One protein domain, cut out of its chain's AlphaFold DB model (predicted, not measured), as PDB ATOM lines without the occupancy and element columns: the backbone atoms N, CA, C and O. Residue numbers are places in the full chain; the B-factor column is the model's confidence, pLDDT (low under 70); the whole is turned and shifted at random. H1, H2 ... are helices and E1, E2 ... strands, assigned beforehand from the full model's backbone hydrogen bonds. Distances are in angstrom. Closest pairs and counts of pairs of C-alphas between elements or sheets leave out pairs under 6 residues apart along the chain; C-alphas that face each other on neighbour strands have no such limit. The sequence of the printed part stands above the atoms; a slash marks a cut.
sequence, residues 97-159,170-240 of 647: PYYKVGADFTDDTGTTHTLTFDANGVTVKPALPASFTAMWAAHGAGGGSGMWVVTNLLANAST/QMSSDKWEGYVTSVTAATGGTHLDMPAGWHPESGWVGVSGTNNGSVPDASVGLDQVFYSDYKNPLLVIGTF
ATOM      1  N   PRO A  97      51.144  22.501  19.951       70.75
ATOM      2  CA  PRO A  97      50.426  21.282  19.605       70.75
ATOM      3  C   PRO A  97      50.395  21.097  18.087       70.75
ATOM      4  O   PRO A  97      50.343  22.085  17.349       70.75
ATOM      5  N   TYR A  98      50.377  19.845  17.624       74.12
ATOM      6  CA  TYR A  98      50.270  19.547  16.192       74.12
ATOM      7  C   TYR A  98      49.013  20.164  15.574       74.12
ATOM      8  O   TYR A  98      49.024  20.542  14.402       74.12
ATOM      9  N   TYR A  99      47.927  20.264  16.349       82.81
ATOM     10  CA  TYR A  99      46.688  20.880  15.893       82.81
ATOM     11  C   TYR A  99      45.838  21.424  17.050       82.81
ATOM     12  O   TYR A  99      45.807  20.840  18.135       82.81
ATOM     13  N   LYS A 100      45.105  22.519  16.812       88.25
ATOM     14  CA  LYS A 100      44.028  23.016  17.687       88.25
ATOM     15  C   LYS A 100      42.747  23.112  16.870       88.25
ATOM     16  O   LYS A 100      42.782  23.623  15.754       88.25
ATOM     17  N   VAL A 101      41.625  22.650  17.414       92.62
ATOM     18  CA  VAL A 101      40.331  22.734  16.728       92.62
ATOM     19  C   VAL A 101      39.196  23.044  17.698       92.62
ATOM     20  O   VAL A 101      39.171  22.555  18.823       92.62
ATOM     21  N   GLY A 102      38.257  23.884  17.270       93.69
ATOM     22  CA  GLY A 102      37.117  24.341  18.061       93.69
ATOM     23  C   GLY A 102      36.492  25.587  17.438       93.69
ATOM     24  O   GLY A 102      36.986  26.097  16.432       93.69
ATOM     25  N   ALA A 103      35.403  26.085  18.026       95.62
ATOM     26  CA  ALA A 103      34.644  27.189  17.426       95.62
ATOM     27  C   ALA A 103      35.386  28.534  17.519       95.62
ATOM     28  O   ALA A 103      35.106  29.449  16.746       95.62
ATOM     29  N   ASP A 104      36.348  28.621  18.439       93.69
ATOM     30  CA  ASP A 104      37.189  29.796  18.671       93.69
ATOM     31  C   ASP A 104      38.441  29.830  17.770       93.69
ATOM     32  O   ASP A 104      39.209  30.789  17.824       93.69
ATOM     33  N   PHE A 105      38.660  28.805  16.933       90.00
ATOM     34  CA  PHE A 105      39.838  28.677  16.072       90.00
ATOM     35  C   PHE A 105      39.437  28.527  14.610       90.00
ATOM     36  O   PHE A 105      38.522  27.772  14.285       90.00
ATOM     37  N   THR A 106      40.168  29.196  13.724       91.25
ATOM     38  CA  THR A 106      40.133  28.919  12.286       91.25
ATOM     39  C   THR A 106      41.264  27.967  11.923       91.25
ATOM     40  O   THR A 106      42.411  28.216  12.302       91.25
ATOM     41  N   ASP A 107      40.954  26.913  11.177       85.81
ATOM     42  CA  ASP A 107      41.959  26.044  10.569       85.81
ATOM     43  C   ASP A 107      42.762  26.769   9.466       85.81
ATOM     44  O   ASP A 107      42.563  27.955   9.179       85.81
ATOM     45  N   ASP A 108      43.676  26.055   8.812       80.50
ATOM     46  CA  ASP A 108      44.494  26.568   7.707       80.50
ATOM     47  C   ASP A 108      43.694  26.895   6.433       80.50
ATOM     48  O   ASP A 108      44.230  27.496   5.501       80.50
ATOM     49  N   THR A 109      42.406  26.550   6.397       88.75
ATOM     50  CA  THR A 109      41.464  26.927   5.335       88.75
ATOM     51  C   THR A 109      40.591  28.127   5.707       88.75
ATOM     52  O   THR A 109      39.829  28.613   4.870       88.75
ATOM     53  N   GLY A 110      40.710  28.640   6.937       91.06
ATOM     54  CA  GLY A 110      39.866  29.709   7.471       91.06
ATOM     55  C   GLY A 110      38.519  29.225   8.022       91.06
ATOM     56  O   GLY A 110      37.652  30.051   8.309       91.06
ATOM     57  N   THR A 111      38.323  27.913   8.167       95.12
ATOM     58  CA  THR A 111      37.086  27.295   8.656       95.12
ATOM     59  C   THR A 111      37.138  27.131  10.172       95.12
ATOM     60  O   THR A 111      38.142  26.685  10.721       95.12
ATOM     61  N   THR A 112      36.057  27.479  10.873       96.31
ATOM     62  CA  THR A 112      35.892  27.138  12.294       96.31
ATOM     63  C   THR A 112      35.127  25.830  12.441       96.31
ATOM     64  O   THR A 112      34.314  25.470  11.583       96.31
ATOM     65  N   HIS A 113      35.360  25.111  13.540       96.81
ATOM     66  CA  HIS A 113      34.757  23.797  13.742       96.81
ATOM     67  C   HIS A 113      33.978  23.709  15.049       96.81
ATOM     68  O   HIS A 113      34.366  24.235  16.082       96.81
ATOM     69  N   THR A 114      32.882  22.972  15.018       96.12
ATOM     70  CA  THR A 114      32.110  22.565  16.189       96.12
ATOM     71  C   THR A 114      32.503  21.155  16.598       96.12
ATOM     72  O   THR A 114      32.821  20.319  15.748       96.12
ATOM     73  N   LEU A 115      32.489  20.904  17.904       96.12
ATOM     74  CA  LEU A 115      32.886  19.635  18.498       96.12
ATOM     75  C   LEU A 115      31.662  18.933  19.072       96.12
ATOM     76  O   LEU A 115      30.862  19.539  19.782       96.12
ATOM     77  N   THR A 116      31.503  17.654  18.754       95.50
ATOM     78  CA  THR A 116      30.485  16.783  19.346       95.50
ATOM     79  C   THR A 116      31.185  15.578  19.945       95.50
ATOM     80  O   THR A 116      31.668  14.720  19.210       95.50
ATOM     81  N   PHE A 117      31.273  15.553  21.271       94.75
ATOM     82  CA  PHE A 117      31.902  14.475  22.022       94.75
ATOM     83  C   PHE A 117      30.958  13.278  22.133       94.75
ATOM     84  O   PHE A 117      29.743  13.439  22.276       94.75
ATOM     85  N   ASP A 118      31.525  12.082  22.090       93.94
ATOM     86  CA  ASP A 118      30.840  10.839  22.417       93.94
ATOM     87  C   ASP A 118      31.785   9.924  23.205       93.94
ATOM     88  O   ASP A 118      32.935  10.274  23.470       93.94
ATOM     89  N   ALA A 119      31.289   8.762  23.626       91.50
ATOM     90  CA  ALA A 119      32.057   7.863  24.481       91.50
ATOM     91  C   ALA A 119      33.344   7.368  23.812       91.50
ATOM     92  O   ALA A 119      34.292   7.042  24.514       91.50
ATOM     93  N   ASN A 120      33.382   7.297  22.483       90.88
ATOM     94  CA  ASN A 120      34.491   6.732  21.727       90.88
ATOM     95  C   ASN A 120      35.307   7.805  21.010       90.88
ATOM     96  O   ASN A 120      36.070   7.454  20.119       90.88
ATOM     97  N   GLY A 121      35.165   9.084  21.360       94.00
ATOM     98  CA  GLY A 121      35.987  10.146  20.797       94.00
ATOM     99  C   GLY A 121      35.213  11.422  20.527       94.00
ATOM    100  O   GLY A 121      34.449  11.904  21.369       94.00
ATOM    101  N   VAL A 122      35.468  12.034  19.373       96.19
ATOM    102  CA  VAL A 122      34.892  13.339  19.040       96.19
ATOM    103  C   VAL A 122      34.685  13.517  17.548       96.19
ATOM    104  O   VAL A 122      35.560  13.254  16.727       96.19
ATOM    105  N   THR A 123      33.502  14.000  17.189       97.38
ATOM    106  CA  THR A 123      33.171  14.413  15.828       97.38
ATOM    107  C   THR A 123      33.394  15.912  15.660       97.38
ATOM    108  O   THR A 123      32.802  16.724  16.372       97.38
ATOM    109  N   VAL A 124      34.205  16.276  14.671       97.31
ATOM    110  CA  VAL A 124      34.543  17.648  14.288       97.31
ATOM    111  C   VAL A 124      33.759  18.035  13.030       97.31
ATOM    112  O   VAL A 124      33.802  17.311  12.030       97.31
ATOM    113  N   LYS A 125      33.024  19.156  13.064       96.75
ATOM    114  CA  LYS A 125      32.208  19.647  11.932       96.75
ATOM    115  C   LYS A 125      32.425  21.135  11.643       96.75
ATOM    116  O   LYS A 125      32.243  21.920  12.572       96.75
ATOM    117  N   PRO A 126      32.667  21.557  10.386       96.50
ATOM    118  CA  PRO A 126      32.809  20.744   9.169       96.50
ATOM    119  C   PRO A 126      34.013  19.789   9.210       96.50
ATOM    120  O   PRO A 126      34.785  19.822  10.168       96.50
ATOM    121  N   ALA A 127      34.143  18.914   8.209       96.06
ATOM    122  CA  ALA A 127      35.249  17.957   8.139       96.06
ATOM    123  C   ALA A 127      36.612  18.664   8.205       96.06
ATOM    124  O   ALA A 127      36.786  19.735   7.625       96.06
ATOM    125  N   LEU A 128      37.556  18.047   8.916       94.50
ATOM    126  CA  LEU A 128      38.922  18.542   9.038       94.50
ATOM    127  C   LEU A 128      39.607  18.575   7.660       94.50
ATOM    128  O   LEU A 128      39.367  17.687   6.833       94.50
ATOM    129  N   PRO A 129      40.469  19.570   7.409       92.50
ATOM    130  CA  PRO A 129      41.085  19.769   6.106       92.50
ATOM    131  C   PRO A 129      42.106  18.678   5.752       92.50
ATOM    132  O   PRO A 129      42.535  17.856   6.569       92.50
ATOM    133  N   ALA A 130      42.535  18.677   4.487       88.00
ATOM    134  CA  ALA A 130      43.525  17.723   3.987       88.00
ATOM    135  C   ALA A 130      44.877  17.824   4.722       88.00
ATOM    136  O   ALA A 130      45.563  16.816   4.877       88.00
ATOM    137  N   SER A 131      45.236  19.013   5.214       82.56
ATOM    138  CA  SER A 131      46.427  19.259   6.037       82.56
ATOM    139  C   SER A 131      46.413  18.457   7.341       82.56
ATOM    140  O   SER A 131      47.411  17.820   7.675       82.56
ATOM    141  N   PHE A 132      45.267  18.388   8.027       88.12
ATOM    142  CA  PHE A 132      45.091  17.530   9.199       88.12
ATOM    143  C   PHE A 132      45.270  16.056   8.836       88.12
ATOM    144  O   PHE A 132      45.973  15.324   9.524       88.12
ATOM    145  N   THR A 133      44.672  15.619   7.724       84.38
ATOM    146  CA  THR A 133      44.778  14.222   7.273       84.38
ATOM    147  C   THR A 133      46.230  13.843   6.961       84.38
ATOM    148  O   THR A 133      46.665  12.742   7.297       84.38
ATOM    149  N   ALA A 134      47.000  14.757   6.363       79.31
ATOM    150  CA  ALA A 134      48.424  14.566   6.101       79.31
ATOM    151  C   ALA A 134      49.243  14.472   7.400       79.31
ATOM    152  O   ALA A 134      50.088  13.586   7.526       79.31
ATOM    153  N   MET A 135      48.957  15.333   8.381       84.06
ATOM    154  CA  MET A 135      49.573  15.288   9.711       84.06
ATOM    155  C   MET A 135      49.245  13.972  10.437       84.06
ATOM    156  O   MET A 135      50.152  13.294  10.918       84.06
ATOM    157  N   TRP A 136      47.977  13.550  10.426       84.56
ATOM    158  CA  TRP A 136      47.544  12.273  10.997       84.56
ATOM    159  C   TRP A 136      48.241  11.079  10.334       84.56
ATOM    160  O   TRP A 136      48.715  10.177  11.023       84.56
ATOM    161  N   ALA A 137      48.358  11.072   9.006       81.25
ATOM    162  CA  ALA A 137      49.056  10.012   8.284       81.25
ATOM    163  C   ALA A 137      50.549   9.935   8.651       81.25
ATOM    164  O   ALA A 137      51.097   8.837   8.729       81.25
ATOM    165  N   ALA A 138      51.193  11.082   8.889       74.56
ATOM    166  CA  ALA A 138      52.610  11.156   9.236       74.56
ATOM    167  C   ALA A 138      52.898  10.779  10.699       74.56
ATOM    168  O   ALA A 138      53.909  10.131  10.967       74.56
ATOM    169  N   HIS A 139      52.029  11.174  11.635       72.62
ATOM    170  CA  HIS A 139      52.326  11.104  13.072       72.62
ATOM    171  C   HIS A 139      51.400  10.177  13.873       72.62
ATOM    172  O   HIS A 139      51.823   9.650  14.897       72.62
ATOM    173  N   GLY A 140      50.165   9.942  13.424       72.38
ATOM    174  CA  GLY A 140      49.155   9.188  14.179       72.38
ATOM    175  C   GLY A 140      48.846   7.785  13.646       72.38
ATOM    176  O   GLY A 140      48.644   6.856  14.424       72.38
ATOM    177  N   ALA A 141      48.852   7.591  12.324       71.25
ATOM    178  CA  ALA A 141      48.292   6.396  11.681       71.25
ATOM    179  C   ALA A 141      49.141   5.105  11.789       71.25
ATOM    180  O   ALA A 141      48.634   4.028  11.480       71.25
ATOM    181  N   GLY A 142      50.419   5.186  12.187       59.31
ATOM    182  CA  GLY A 142      51.375   4.069  12.072       59.31
ATOM    183  C   GLY A 142      51.928   3.483  13.376       59.31
ATOM    184  O   GLY A 142      52.633   2.479  13.326       59.31
ATOM    185  N   GLY A 143      51.655   4.096  14.533       54.91
ATOM    186  CA  GLY A 143      52.460   3.862  15.742       54.91
ATOM    187  C   GLY A 143      51.891   2.909  16.794       54.91
ATOM    188  O   GLY A 143      52.594   2.604  17.748       54.91
ATOM    189  N   GLY A 144      50.625   2.484  16.706       58.31
ATOM    190  CA  GLY A 144      49.953   1.747  17.795       58.31
ATOM    191  C   GLY A 144      49.715   2.562  19.084       58.31
ATOM    192  O   GLY A 144      48.914   2.151  19.915       58.31
ATOM    193  N   SER A 145      50.354   3.727  19.219       61.88
ATOM    194  CA  SER A 145      50.296   4.605  20.395       61.88
ATOM    195  C   SER A 145      49.241   5.720  20.314       61.88
ATOM    196  O   SER A 145      49.009   6.407  21.302       61.88
ATOM    197  N   GLY A 146      48.596   5.916  19.158       77.12
ATOM    198  CA  GLY A 146      47.652   7.020  18.942       77.12
ATOM    199  C   GLY A 146      48.265   8.420  19.130       77.12
ATOM    200  O   GLY A 146      49.456   8.569  19.397       77.12
ATOM    201  N   MET A 147      47.453   9.464  18.972       81.75
ATOM    202  CA  MET A 147      47.812  10.844  19.319       81.75
ATOM    203  C   MET A 147      47.048  11.273  20.563       81.75
ATOM    204  O   MET A 147      45.824  11.175  20.593       81.75
ATOM    205  N   TRP A 148      47.761  11.772  21.570       82.75
ATOM    206  CA  TRP A 148      47.143  12.316  22.777       82.75
ATOM    207  C   TRP A 148      46.347  13.584  22.458       82.75
ATOM    208  O   TRP A 148      46.754  14.391  21.613       82.75
ATOM    209  N   VAL A 149      45.194  13.735  23.102       86.81
ATOM    210  CA  VAL A 149      44.275  14.851  22.910       86.81
ATOM    211  C   VAL A 149      43.721  15.297  24.248       86.81
ATOM    212  O   VAL A 149      43.300  14.472  25.053       86.81
ATOM    213  N   VAL A 150      43.651  16.611  24.439       88.00
ATOM    214  CA  VAL A 150      43.060  17.225  25.631       88.00
ATOM    215  C   VAL A 150      42.021  18.264  25.233       88.00
ATOM    216  O   VAL A 150      42.144  18.922  24.193       88.00
ATOM    217  N   THR A 151      40.987  18.424  26.054       90.50
ATOM    218  CA  THR A 151      39.993  19.490  25.913       90.50
ATOM    219  C   THR A 151      39.988  20.428  27.120       90.50
ATOM    220  O   THR A 151      40.404  20.074  28.218       90.50
ATOM    221  N   ASN A 152      39.510  21.660  26.924       89.12
ATOM    222  CA  ASN A 152      39.309  22.635  27.999       89.12
ATOM    223  C   ASN A 152      38.040  22.376  28.833       89.12
ATOM    224  O   ASN A 152      37.708  23.201  29.684       89.12
ATOM    225  N   LEU A 153      37.325  21.275  28.589       89.81
ATOM    226  CA  LEU A 153      36.207  20.838  29.419       89.81
ATOM    227  C   LEU A 153      36.717  20.198  30.710       89.81
ATOM    228  O   LEU A 153      37.598  19.337  30.683       89.81
ATOM    229  N   LEU A 154      36.121  20.595  31.830       86.06
ATOM    230  CA  LEU A 154      36.431  20.026  33.135       86.06
ATOM    231  C   LEU A 154      35.765  18.651  33.296       86.06
ATOM    232  O   LEU A 154      34.583  18.476  32.999       86.06
ATOM    233  N   ALA A 155      36.522  17.673  33.783       82.88
ATOM    234  CA  ALA A 155      36.018  16.365  34.189       82.88
ATOM    235  C   ALA A 155      35.374  16.407  35.575       82.88
ATOM    236  O   ALA A 155      34.377  15.727  35.804       82.88
ATOM    237  N   ASN A 156      35.884  17.266  36.461       74.75
ATOM    238  CA  ASN A 156      35.348  17.507  37.796       74.75
ATOM    239  C   ASN A 156      35.385  19.008  38.132       74.75
ATOM    240  O   ASN A 156      36.214  19.754  37.609       74.75
ATOM    241  N   ALA A 157      34.492  19.469  39.016       63.16
ATOM    242  CA  ALA A 157      34.549  20.843  39.514       63.16
ATOM    243  C   ALA A 157      35.889  21.073  40.228       63.16
ATOM    244  O   ALA A 157      36.307  20.230  41.022       63.16
ATOM    245  N   SER A 158      36.554  22.203  39.964       57.31
ATOM    246  CA  SER A 158      37.858  22.494  40.557       57.31
ATOM    247  C   SER A 158      37.760  22.524  42.086       57.31
ATOM    248  O   SER A 158      37.192  23.432  42.694       57.31
ATOM    249  N   THR A 159      38.324  21.518  42.746       51.28
ATOM    250  CA  THR A 159      38.591  21.596  44.179       51.28
ATOM    251  C   THR A 159      39.838  22.443  44.356       51.28
ATOM    252  O   THR A 159      40.913  22.053  43.911       51.28
ATOM    253  N   GLN A 170      46.744  26.145  43.851       48.00
ATOM    254  CA  GLN A 170      46.753  25.118  42.816       48.00
ATOM    255  C   GLN A 170      45.317  24.619  42.656       48.00
ATOM    256  O   GLN A 170      44.848  23.728  43.365       48.00
ATOM    257  N   MET A 171      44.571  25.260  41.763       48.09
ATOM    258  CA  MET A 171      43.351  24.703  41.220       48.09
ATOM    259  C   MET A 171      43.806  23.678  40.194       48.09
ATOM    260  O   MET A 171      44.103  24.031  39.057       48.09
ATOM    261  N   SER A 172      43.904  22.417  40.606       54.78
ATOM    262  CA  SER A 172      43.989  21.305  39.668       54.78
ATOM    263  C   SER A 172      42.660  21.261  38.907       54.78
ATOM    264  O   SER A 172      41.667  20.728  39.414       54.78
ATOM    265  N   SER A 173      42.572  21.919  37.752       62.59
ATOM    266  CA  SER A 173      41.444  21.709  36.854       62.59
ATOM    267  C   SER A 173      41.616  20.334  36.221       62.59
ATOM    268  O   SER A 173      42.347  20.187  35.258       62.59
ATOM    269  N   ASP A 174      40.965  19.323  36.795       73.62
ATOM    270  CA  ASP A 174      40.935  17.964  36.248       73.62
ATOM    271  C   ASP A 174      40.187  17.999  34.908       73.62
ATOM    272  O   ASP A 174      38.969  18.206  34.888       73.62
ATOM    273  N   LYS A 175      40.913  17.907  33.789       82.94
ATOM    274  CA  LYS A 175      40.386  18.038  32.417       82.94
ATOM    275  C   LYS A 175      40.090  16.689  31.788       82.94
ATOM    276  O   LYS A 175      40.544  15.657  32.267       82.94
ATOM    277  N   TRP A 176      39.336  16.704  30.693       87.62
ATOM    278  CA  TRP A 176      39.133  15.512  29.873       87.62
ATOM    279  C   TRP A 176      40.256  15.304  28.854       87.62
ATOM    280  O   TRP A 176      40.600  16.209  28.087       87.62
ATOM    281  N   GLU A 177      40.732  14.066  28.780       87.75
ATOM    282  CA  GLU A 177      41.797  13.613  27.889       87.75
ATOM    283  C   GLU A 177      41.437  12.307  27.169       87.75
ATOM    284  O   GLU A 177      40.535  11.570  27.581       87.75
ATOM    285  N   GLY A 178      42.149  12.015  26.080       87.50
ATOM    286  CA  GLY A 178      41.983  10.797  25.292       87.50
ATOM    287  C   GLY A 178      43.131  10.556  24.309       87.50
ATOM    288  O   GLY A 178      44.016  11.392  24.136       87.50
ATOM    289  N   TYR A 179      43.107   9.406  23.632       88.06
ATOM    290  CA  TYR A 179      44.069   9.055  22.582       88.06
ATOM    291  C   TYR A 179      43.338   8.743  21.281       88.06
ATOM    292  O   TYR A 179      42.577   7.779  21.213       88.06
ATOM    293  N   VAL A 180      43.592   9.529  20.237       89.69
ATOM    294  CA  VAL A 180      43.080   9.260  18.888       89.69
ATOM    295  C   VAL A 180      43.885   8.124  18.290       89.69
ATOM    296  O   VAL A 180      45.086   8.268  18.084       89.69
ATOM    297  N   THR A 181      43.243   7.001  17.990       89.75
ATOM    298  CA  THR A 181      43.885   5.840  17.356       89.75
ATOM    299  C   THR A 181      43.519   5.699  15.885       89.75
ATOM    300  O   THR A 181      44.254   5.062  15.132       89.75
ATOM    301  N   SER A 182      42.396   6.276  15.460       91.38
ATOM    302  CA  SER A 182      42.010   6.351  14.051       91.38
ATOM    303  C   SER A 182      41.197   7.605  13.754       91.38
ATOM    304  O   SER A 182      40.723   8.298  14.649       91.38
ATOM    305  N   VAL A 183      41.092   7.921  12.465       93.31
ATOM    306  CA  VAL A 183      40.307   9.043  11.958       93.31
ATOM    307  C   VAL A 183      39.353   8.496  10.908       93.31
ATOM    308  O   VAL A 183      39.791   7.919   9.909       93.31
ATOM    309  N   THR A 184      38.055   8.678  11.123       93.94
ATOM    310  CA  THR A 184      36.995   8.171  10.250       93.94
ATOM    311  C   THR A 184      36.148   9.307   9.685       93.94
ATOM    312  O   THR A 184      36.007  10.388  10.259       93.94
ATOM    313  N   ALA A 185      35.587   9.086   8.496       93.56
ATOM    314  CA  ALA A 185      34.664  10.042   7.900       93.56
ATOM    315  C   ALA A 185      33.308   9.967   8.614       93.56
ATOM    316  O   ALA A 185      32.710   8.895   8.713       93.56
ATOM    317  N   ALA A 186      32.789  11.115   9.046       93.25
ATOM    318  CA  ALA A 186      31.442  11.252   9.585       93.25
ATOM    319  C   ALA A 186      30.577  12.095   8.637       93.25
ATOM    320  O   ALA A 186      31.075  12.852   7.801       93.25
ATOM    321  N   THR A 187      29.252  11.999   8.745       93.50
ATOM    322  CA  THR A 187      28.352  12.800   7.903       93.50
ATOM    323  C   THR A 187      28.580  14.300   8.137       93.50
ATOM    324  O   THR A 187      28.207  14.842   9.181       93.50
ATOM    325  N   GLY A 188      29.190  14.961   7.148       92.38
ATOM    326  CA  GLY A 188      29.549  16.382   7.196       92.38
ATOM    327  C   GLY A 188      30.696  16.719   8.155       92.38
ATOM    328  O   GLY A 188      30.823  17.880   8.537       92.38
ATOM    329  N   GLY A 189      31.491  15.733   8.578       95.94
ATOM    330  CA  GLY A 189      32.529  15.914   9.591       95.94
ATOM    331  C   GLY A 189      33.635  14.866   9.541       95.94
ATOM    332  O   GLY A 189      33.600  13.928   8.746       95.94
ATOM    333  N   THR A 190      34.590  15.018  10.444       97.00
ATOM    334  CA  THR A 190      35.665  14.055  10.693       97.00
ATOM    335  C   THR A 190      35.526  13.558  12.121       97.00
ATOM    336  O   THR A 190      35.434  14.371  13.038       97.00
ATOM    337  N   HIS A 191      35.478  12.248  12.317       96.62
ATOM    338  CA  HIS A 191      35.460  11.647  13.643       96.62
ATOM    339  C   HIS A 191      36.870  11.191  14.021       96.62
ATOM    340  O   HIS A 191      37.575  10.590  13.210       96.62
ATOM    341  N   LEU A 192      37.296  11.552  15.227       95.38
ATOM    342  CA  LEU A 192      38.561  11.146  15.822       95.38
ATOM    343  C   LEU A 192      38.252  10.013  16.802       95.38
ATOM    344  O   LEU A 192      37.684  10.272  17.864       95.38
ATOM    345  N   ASP A 193      38.585   8.780  16.427       93.12
ATOM    346  CA  ASP A 193      38.261   7.584  17.202       93.12
ATOM    347  C   ASP A 193      39.243   7.413  18.369       93.12
ATOM    348  O   ASP A 193      40.460   7.353  18.181       93.12
ATOM    349  N   MET A 194      38.694   7.265  19.565       91.56
ATOM    350  CA  MET A 194      39.360   7.069  20.849       91.56
ATOM    351  C   MET A 194      38.751   5.840  21.551       91.56
ATOM    352  O   MET A 194      37.875   5.973  22.406       91.56
ATOM    353  N   PRO A 195      39.174   4.612  21.210       86.19
ATOM    354  CA  PRO A 195      38.566   3.379  21.717       86.19
ATOM    355  C   PRO A 195      38.748   3.179  23.229       86.19
ATOM    356  O   PRO A 195      37.928   2.505  23.850       86.19
ATOM    357  N   ALA A 196      39.783   3.780  23.826       85.00
ATOM    358  CA  ALA A 196      39.970   3.823  25.278       85.00
ATOM    359  C   ALA A 196      39.019   4.816  25.980       85.00
ATOM    360  O   ALA A 196      38.918   4.809  27.206       85.00
ATOM    361  N   GLY A 197      38.289   5.624  25.206       89.00
ATOM    362  CA  GLY A 197      37.358   6.637  25.678       89.00
ATOM    363  C   GLY A 197      38.028   7.864  26.286       89.00
ATOM    364  O   GLY A 197      39.254   8.006  26.308       89.00
ATOM    365  N   TRP A 198      37.177   8.754  26.789       90.00
ATOM    366  CA  TRP A 198      37.588   9.934  27.536       90.00
ATOM    367  C   TRP A 198      37.838   9.602  29.002       90.00
ATOM    368  O   TRP A 198      37.078   8.853  29.624       90.00
ATOM    369  N   HIS A 199      38.868  10.211  29.574       85.56
ATOM    370  CA  HIS A 199      39.209  10.064  30.982       85.56
ATOM    371  C   HIS A 199      39.597  11.406  31.607       85.56
ATOM    372  O   HIS A 199      40.075  12.291  30.897       85.56
ATOM    373  N   PRO A 200      39.367  11.582  32.919       82.12
ATOM    374  CA  PRO A 200      39.960  12.693  33.649       82.12
ATOM    375  C   PRO A 200      41.491  12.581  33.614       82.12
ATOM    376  O   PRO A 200      42.020  11.470  33.709       82.12
ATOM    377  N   GLU A 201      42.189  13.711  33.543       73.00
ATOM    378  CA  GLU A 201      43.653  13.827  33.663       73.00
ATOM    379  C   GLU A 201      44.181  13.067  34.896       73.00
ATOM    380  O   GLU A 201      45.166  12.329  34.835       73.00
ATOM    381  N   SER A 202      43.465  13.155  36.022       68.19
ATOM    382  CA  SER A 202      43.792  12.430  37.259       68.19
ATOM    383  C   SER A 202      43.626  10.902  37.172       68.19
ATOM    384  O   SER A 202      44.178  10.162  37.991       68.19
ATOM    385  N   GLY A 203      42.869  10.416  36.190       67.31
ATOM    386  CA  GLY A 203      42.517   9.014  35.989       67.31
ATOM    387  C   GLY A 203      43.250   8.353  34.828       67.31
ATOM    388  O   GLY A 203      42.681   7.429  34.250       67.31
ATOM    389  N   TRP A 204      44.455   8.828  34.483       65.06
ATOM    390  CA  TRP A 204      45.241   8.396  33.320       65.06
ATOM    391  C   TRP A 204      45.100   6.899  33.006       65.06
ATOM    392  O   TRP A 204      45.511   6.023  33.776       65.06
ATOM    393  N   VAL A 205      44.535   6.617  31.835       60.12
ATOM    394  CA  VAL A 205      44.451   5.286  31.242       60.12
ATOM    395  C   VAL A 205      45.134   5.390  29.886       60.12
ATOM    396  O   VAL A 205      44.655   6.086  28.999       60.12
ATOM    397  N   GLY A 206      46.304   4.765  29.733       63.03
ATOM    398  CA  GLY A 206      47.049   4.813  28.471       63.03
ATOM    399  C   GLY A 206      46.235   4.323  27.259       63.03
ATOM    400  O   GLY A 206      45.074   3.939  27.357       63.03
ATOM    401  N   VAL A 207      46.869   4.259  26.091       61.38
ATOM    402  CA  VAL A 207      46.242   3.958  24.780       61.38
ATOM    403  C   VAL A 207      45.384   2.676  24.750       61.38
ATOM    404  O   VAL A 207      44.444   2.570  23.968       61.38
ATOM    405  N   SER A 208      45.687   1.696  25.607       69.06
ATOM    406  CA  SER A 208      44.957   0.425  25.758       69.06
ATOM    407  C   SER A 208      43.937   0.414  26.909       69.06
ATOM    408  O   SER A 208      43.494  -0.655  27.337       69.06
ATOM    409  N   GLY A 209      43.589   1.589  27.436       70.56
ATOM    410  CA  GLY A 209      42.616   1.782  28.504       70.56
ATOM    411  C   GLY A 209      41.235   1.221  28.173       70.56
ATOM    412  O   GLY A 209      40.874   1.017  27.014       70.56
ATOM    413  N   THR A 210      40.446   0.948  29.212       72.56
ATOM    414  CA  THR A 210      39.061   0.494  29.040       72.56
ATOM    415  C   THR A 210      38.129   1.696  29.096       72.56
ATOM    416  O   THR A 210      38.128   2.428  30.083       72.56
ATOM    417  N   ASN A 211      37.323   1.881  28.052       73.44
ATOM    418  CA  ASN A 211      36.325   2.939  28.006       73.44
ATOM    419  C   ASN A 211      35.216   2.684  29.040       73.44
ATOM    420  O   ASN A 211      34.483   1.699  28.941       73.44
ATOM    421  N   ASN A 212      35.063   3.591  30.005       74.00
ATOM    422  CA  ASN A 212      34.001   3.525  31.016       74.00
ATOM    423  C   ASN A 212      32.678   4.169  30.556       74.00
ATOM    424  O   ASN A 212      31.734   4.264  31.339       74.00
ATOM    425  N   GLY A 213      32.590   4.610  29.297       78.56
ATOM    426  CA  GLY A 213      31.417   5.263  28.715       78.56
ATOM    427  C   GLY A 213      31.288   6.748  29.063       78.56
ATOM    428  O   GLY A 213      30.257   7.350  28.766       78.56
ATOM    429  N   SER A 214      32.304   7.333  29.697       83.56
ATOM    430  CA  SER A 214      32.337   8.752  30.041       83.56
ATOM    431  C   SER A 214      32.428   9.619  28.787       83.56
ATOM    432  O   SER A 214      33.166   9.306  27.853       83.56
ATOM    433  N   VAL A 215      31.686  10.726  28.781       89.62
ATOM    434  CA  VAL A 215      31.671  11.696  27.681       89.62
ATOM    435  C   VAL A 215      31.924  13.085  28.259       89.62
ATOM    436  O   VAL A 215      31.223  13.460  29.202       89.62
ATOM    437  N   PRO A 216      32.870  13.861  27.707       89.50
ATOM    438  CA  PRO A 216      33.044  15.257  28.057       89.50
ATOM    439  C   PRO A 216      31.745  16.023  27.825       89.50
ATOM    440  O   PRO A 216      31.223  16.072  26.711       89.50
ATOM    441  N   ASP A 217      31.231  16.631  28.888       80.19
ATOM    442  CA  ASP A 217      30.051  17.486  28.857       80.19
ATOM    443  C   ASP A 217      30.405  18.849  29.459       80.19
ATOM    444  O   ASP A 217      31.089  18.954  30.478       80.19
ATOM    445  N   ALA A 218      29.915  19.913  28.826       71.56
ATOM    446  CA  ALA A 218      30.120  21.293  29.251       71.56
ATOM    447  C   ALA A 218      29.391  21.652  30.557       71.56
ATOM    448  O   ALA A 218      29.561  22.766  31.051       71.56
ATOM    449  N   SER A 219      28.604  20.740  31.137       75.38
ATOM    450  CA  SER A 219      27.883  20.954  32.399       75.38
ATOM    451  C   SER A 219      28.786  21.209  33.611       75.38
ATOM    452  O   SER A 219      28.369  21.912  34.531       75.38
ATOM    453  N   VAL A 220      30.024  20.704  33.603       73.56
ATOM    454  CA  VAL A 220      31.032  20.970  34.650       73.56
ATOM    455  C   VAL A 220      31.756  22.309  34.415       73.56
ATOM    456  O   VAL A 220      32.269  22.915  35.354       73.56
ATOM    457  N   GLY A 221      31.726  22.815  33.179       84.12
ATOM    458  CA  GLY A 221      32.290  24.100  32.772       84.12
ATOM    459  C   GLY A 221      33.571  23.996  31.939       84.12
ATOM    460  O   GLY A 221      34.117  22.918  31.706       84.12
ATOM    461  N   LEU A 222      34.031  25.160  31.472       84.25
ATOM    462  CA  LEU A 222      35.317  25.334  30.794       84.25
ATOM    463  C   LEU A 222      36.381  25.766  31.804       84.25
ATOM    464  O   LEU A 222      36.086  26.551  32.708       84.25
ATOM    465  N   ASP A 223      37.621  25.334  31.604       77.38
ATOM    466  CA  ASP A 223      38.765  25.837  32.360       77.38
ATOM    467  C   ASP A 223      38.971  27.342  32.117       77.38
ATOM    468  O   ASP A 223      39.376  27.773  31.040       77.38
ATOM    469  N   GLN A 224      38.700  28.144  33.146       75.00
ATOM    470  CA  GLN A 224      38.868  29.598  33.120       75.00
ATOM    471  C   GLN A 224      40.244  30.054  33.613       75.00
ATOM    472  O   GLN A 224      40.491  31.255  33.662       75.00
ATOM    473  N   VAL A 225      41.124  29.135  34.019       70.19
ATOM    474  CA  VAL A 225      42.449  29.486  34.545       70.19
ATOM    475  C   VAL A 225      43.468  29.522  33.413       70.19
ATOM    476  O   VAL A 225      44.115  30.545  33.211       70.19
ATOM    477  N   PHE A 226      43.573  28.441  32.638       69.00
ATOM    478  CA  PHE A 226      44.584  28.329  31.576       69.00
ATOM    479  C   PHE A 226      44.012  28.558  30.175       69.00
ATOM    480  O   PHE A 226      44.746  28.846  29.234       69.00
ATOM    481  N   TYR A 227      42.689  28.459  30.044       75.50
ATOM    482  CA  TYR A 227      41.953  28.577  28.788       75.50
ATOM    483  C   TYR A 227      40.893  29.685  28.835       75.50
ATOM    484  O   TYR A 227      39.895  29.619  28.121       75.50
ATOM    485  N   SER A 228      41.141  30.734  29.633       79.44
ATOM    486  CA  SER A 228      40.238  31.879  29.840       79.44
ATOM    487  C   SER A 228      39.831  32.605  28.558       79.44
ATOM    488  O   SER A 228      38.766  33.218  28.497       79.44
ATOM    489  N   ASP A 229      40.679  32.551  27.532       79.50
ATOM    490  CA  ASP A 229      40.442  33.219  26.252       79.50
ATOM    491  C   ASP A 229      39.445  32.458  25.362       79.50
ATOM    492  O   ASP A 229      38.923  33.018  24.394       79.50
ATOM    493  N   TYR A 230      39.150  31.197  25.694       86.00
ATOM    494  CA  TYR A 230      38.295  30.314  24.909       86.00
ATOM    495  C   TYR A 230      36.908  30.196  25.544       86.00
ATOM    496  O   TYR A 230      36.748  29.913  26.732       86.00
ATOM    497  N   LYS A 231      35.877  30.427  24.730       91.38
ATOM    498  CA  LYS A 231      34.465  30.461  25.152       91.38
ATOM    499  C   LYS A 231      33.716  29.192  24.781       91.38
ATOM    500  O   LYS A 231      32.586  29.002  25.225       91.38
ATOM    501  N   ASN A 232      34.326  28.352  23.956       93.50
ATOM    502  CA  ASN A 232      33.756  27.121  23.449       93.50
ATOM    503  C   ASN A 232      34.679  25.932  23.760       93.50
ATOM    504  O   ASN A 232      35.865  26.122  24.059       93.50
ATOM    505  N   PRO A 233      34.159  24.695  23.677       93.12
ATOM    506  CA  PRO A 233      34.998  23.510  23.741       93.12
ATOM    507  C   PRO A 233      36.084  23.548  22.662       93.12
ATOM    508  O   PRO A 233      35.814  23.887  21.504       93.12
ATOM    509  N   LEU A 234      37.296  23.158  23.043       91.44
ATOM    510  CA  LEU A 234      38.443  23.027  22.152       91.44
ATOM    511  C   LEU A 234      39.064  21.635  22.263       91.44
ATOM    512  O   LEU A 234      38.961  20.998  23.307       91.44
ATOM    513  N   LEU A 235      39.743  21.189  21.211       91.62
ATOM    514  CA  LEU A 235      40.644  20.037  21.225       91.62
ATOM    515  C   LEU A 235      42.056  20.510  20.913       91.62
ATOM    516  O   LEU A 235      42.283  21.172  19.894       91.62
ATOM    517  N   VAL A 236      42.997  20.126  21.764       87.38
ATOM    518  CA  VAL A 236      44.431  20.240  21.516       87.38
ATOM    519  C   VAL A 236      44.951  18.854  21.172       87.38
ATOM    520  O   VAL A 236      44.805  17.942  21.977       87.38
ATOM    521  N   ILE A 237      45.522  18.682  19.981       85.62
ATOM    522  CA  ILE A 237      45.925  17.377  19.448       85.62
ATOM    523  C   ILE A 237      47.446  17.299  19.351       85.62
ATOM    524  O   ILE A 237      48.083  18.186  18.775       85.62
ATOM    525  N   GLY A 238      48.003  16.208  19.876       70.38
ATOM    526  CA  GLY A 238      49.432  15.925  19.871       70.38
ATOM    527  C   GLY A 238      50.210  16.930  20.716       70.38
ATOM    528  O   GLY A 238      51.157  17.560  20.253       70.38
ATOM    529  N   THR A 239      49.749  17.138  21.943       61.25
ATOM    530  CA  THR A 239      50.437  17.982  22.915       61.25
ATOM    531  C   THR A 239      51.756  17.342  23.306       61.25
ATOM    532  O   THR A 239      51.801  16.216  23.793       61.25
ATOM    533  N   PHE A 240      52.831  18.072  23.049       54.66
ATOM    534  CA  PHE A 240      54.133  17.844  23.646       54.66
ATOM    535  C   PHE A 240      54.406  19.114  24.447       54.66
ATOM    536  O   PHE A 240      54.183  20.216  23.934       54.66
TER     537      PHE A 240
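AT A GLANCE: This is residues 97 to 159 and 170 to 240 of the 647 residues of an uncharacterized protein of Gluconobacter morbifer G707 (UniProt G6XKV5). Little regular structure is found here: two small four-stranded sheets, E1 E8 E4 E5 and E2 E3 E7 E6, form a sandwich, face to face with strands crossed at 73 degrees, and H1 sits at one end. The printed part has 134 residues, of which the named elements hold only 52, and these are mostly strand, ordered E1 E2 E3 H1 E4 E5 E6 E7 E8 along the chain; both sheets are antiparallel. The whole is compact, radius of gyration of the C-alphas 13.9 A, spanning 41 by 33 by 28 A.

HOW THE PARTS SIT: Start at E1, residues 99 to 102, antiparallel to E8, residues 234 to 237, with N 101 and O 235 3.0 A apart. E2, residues 114 to 118, and E3, residues 121 to 125, form a hairpin; N 116 and O 123 are 2.9 A apart. H1, residues 130 to 139, only grazes both sheets; its every O i to N i+4 pair is within hydrogen-bond range. E5, residues 175 to 180, runs on into E6, residues 182 to 186, at 94 degrees.

IN THESE COORDINATES: Find C-alpha 99 at (46.688, 20.880, 15.893), where E1 begins. E4, residues 147 to 154, measures 20.1 A; E7 is residues 189 to 193. E8 ends at C-alpha 237, (45.925, 17.377, 19.448).

THE WHOLE: Residues 160 to 169 are cut out, leaving C-alphas 159 and 170 9.0 A apart. The links E1 to E2 and E7 to E8 are long. Look for pLDDT under 70 in 21 residues, among them 202 to 208.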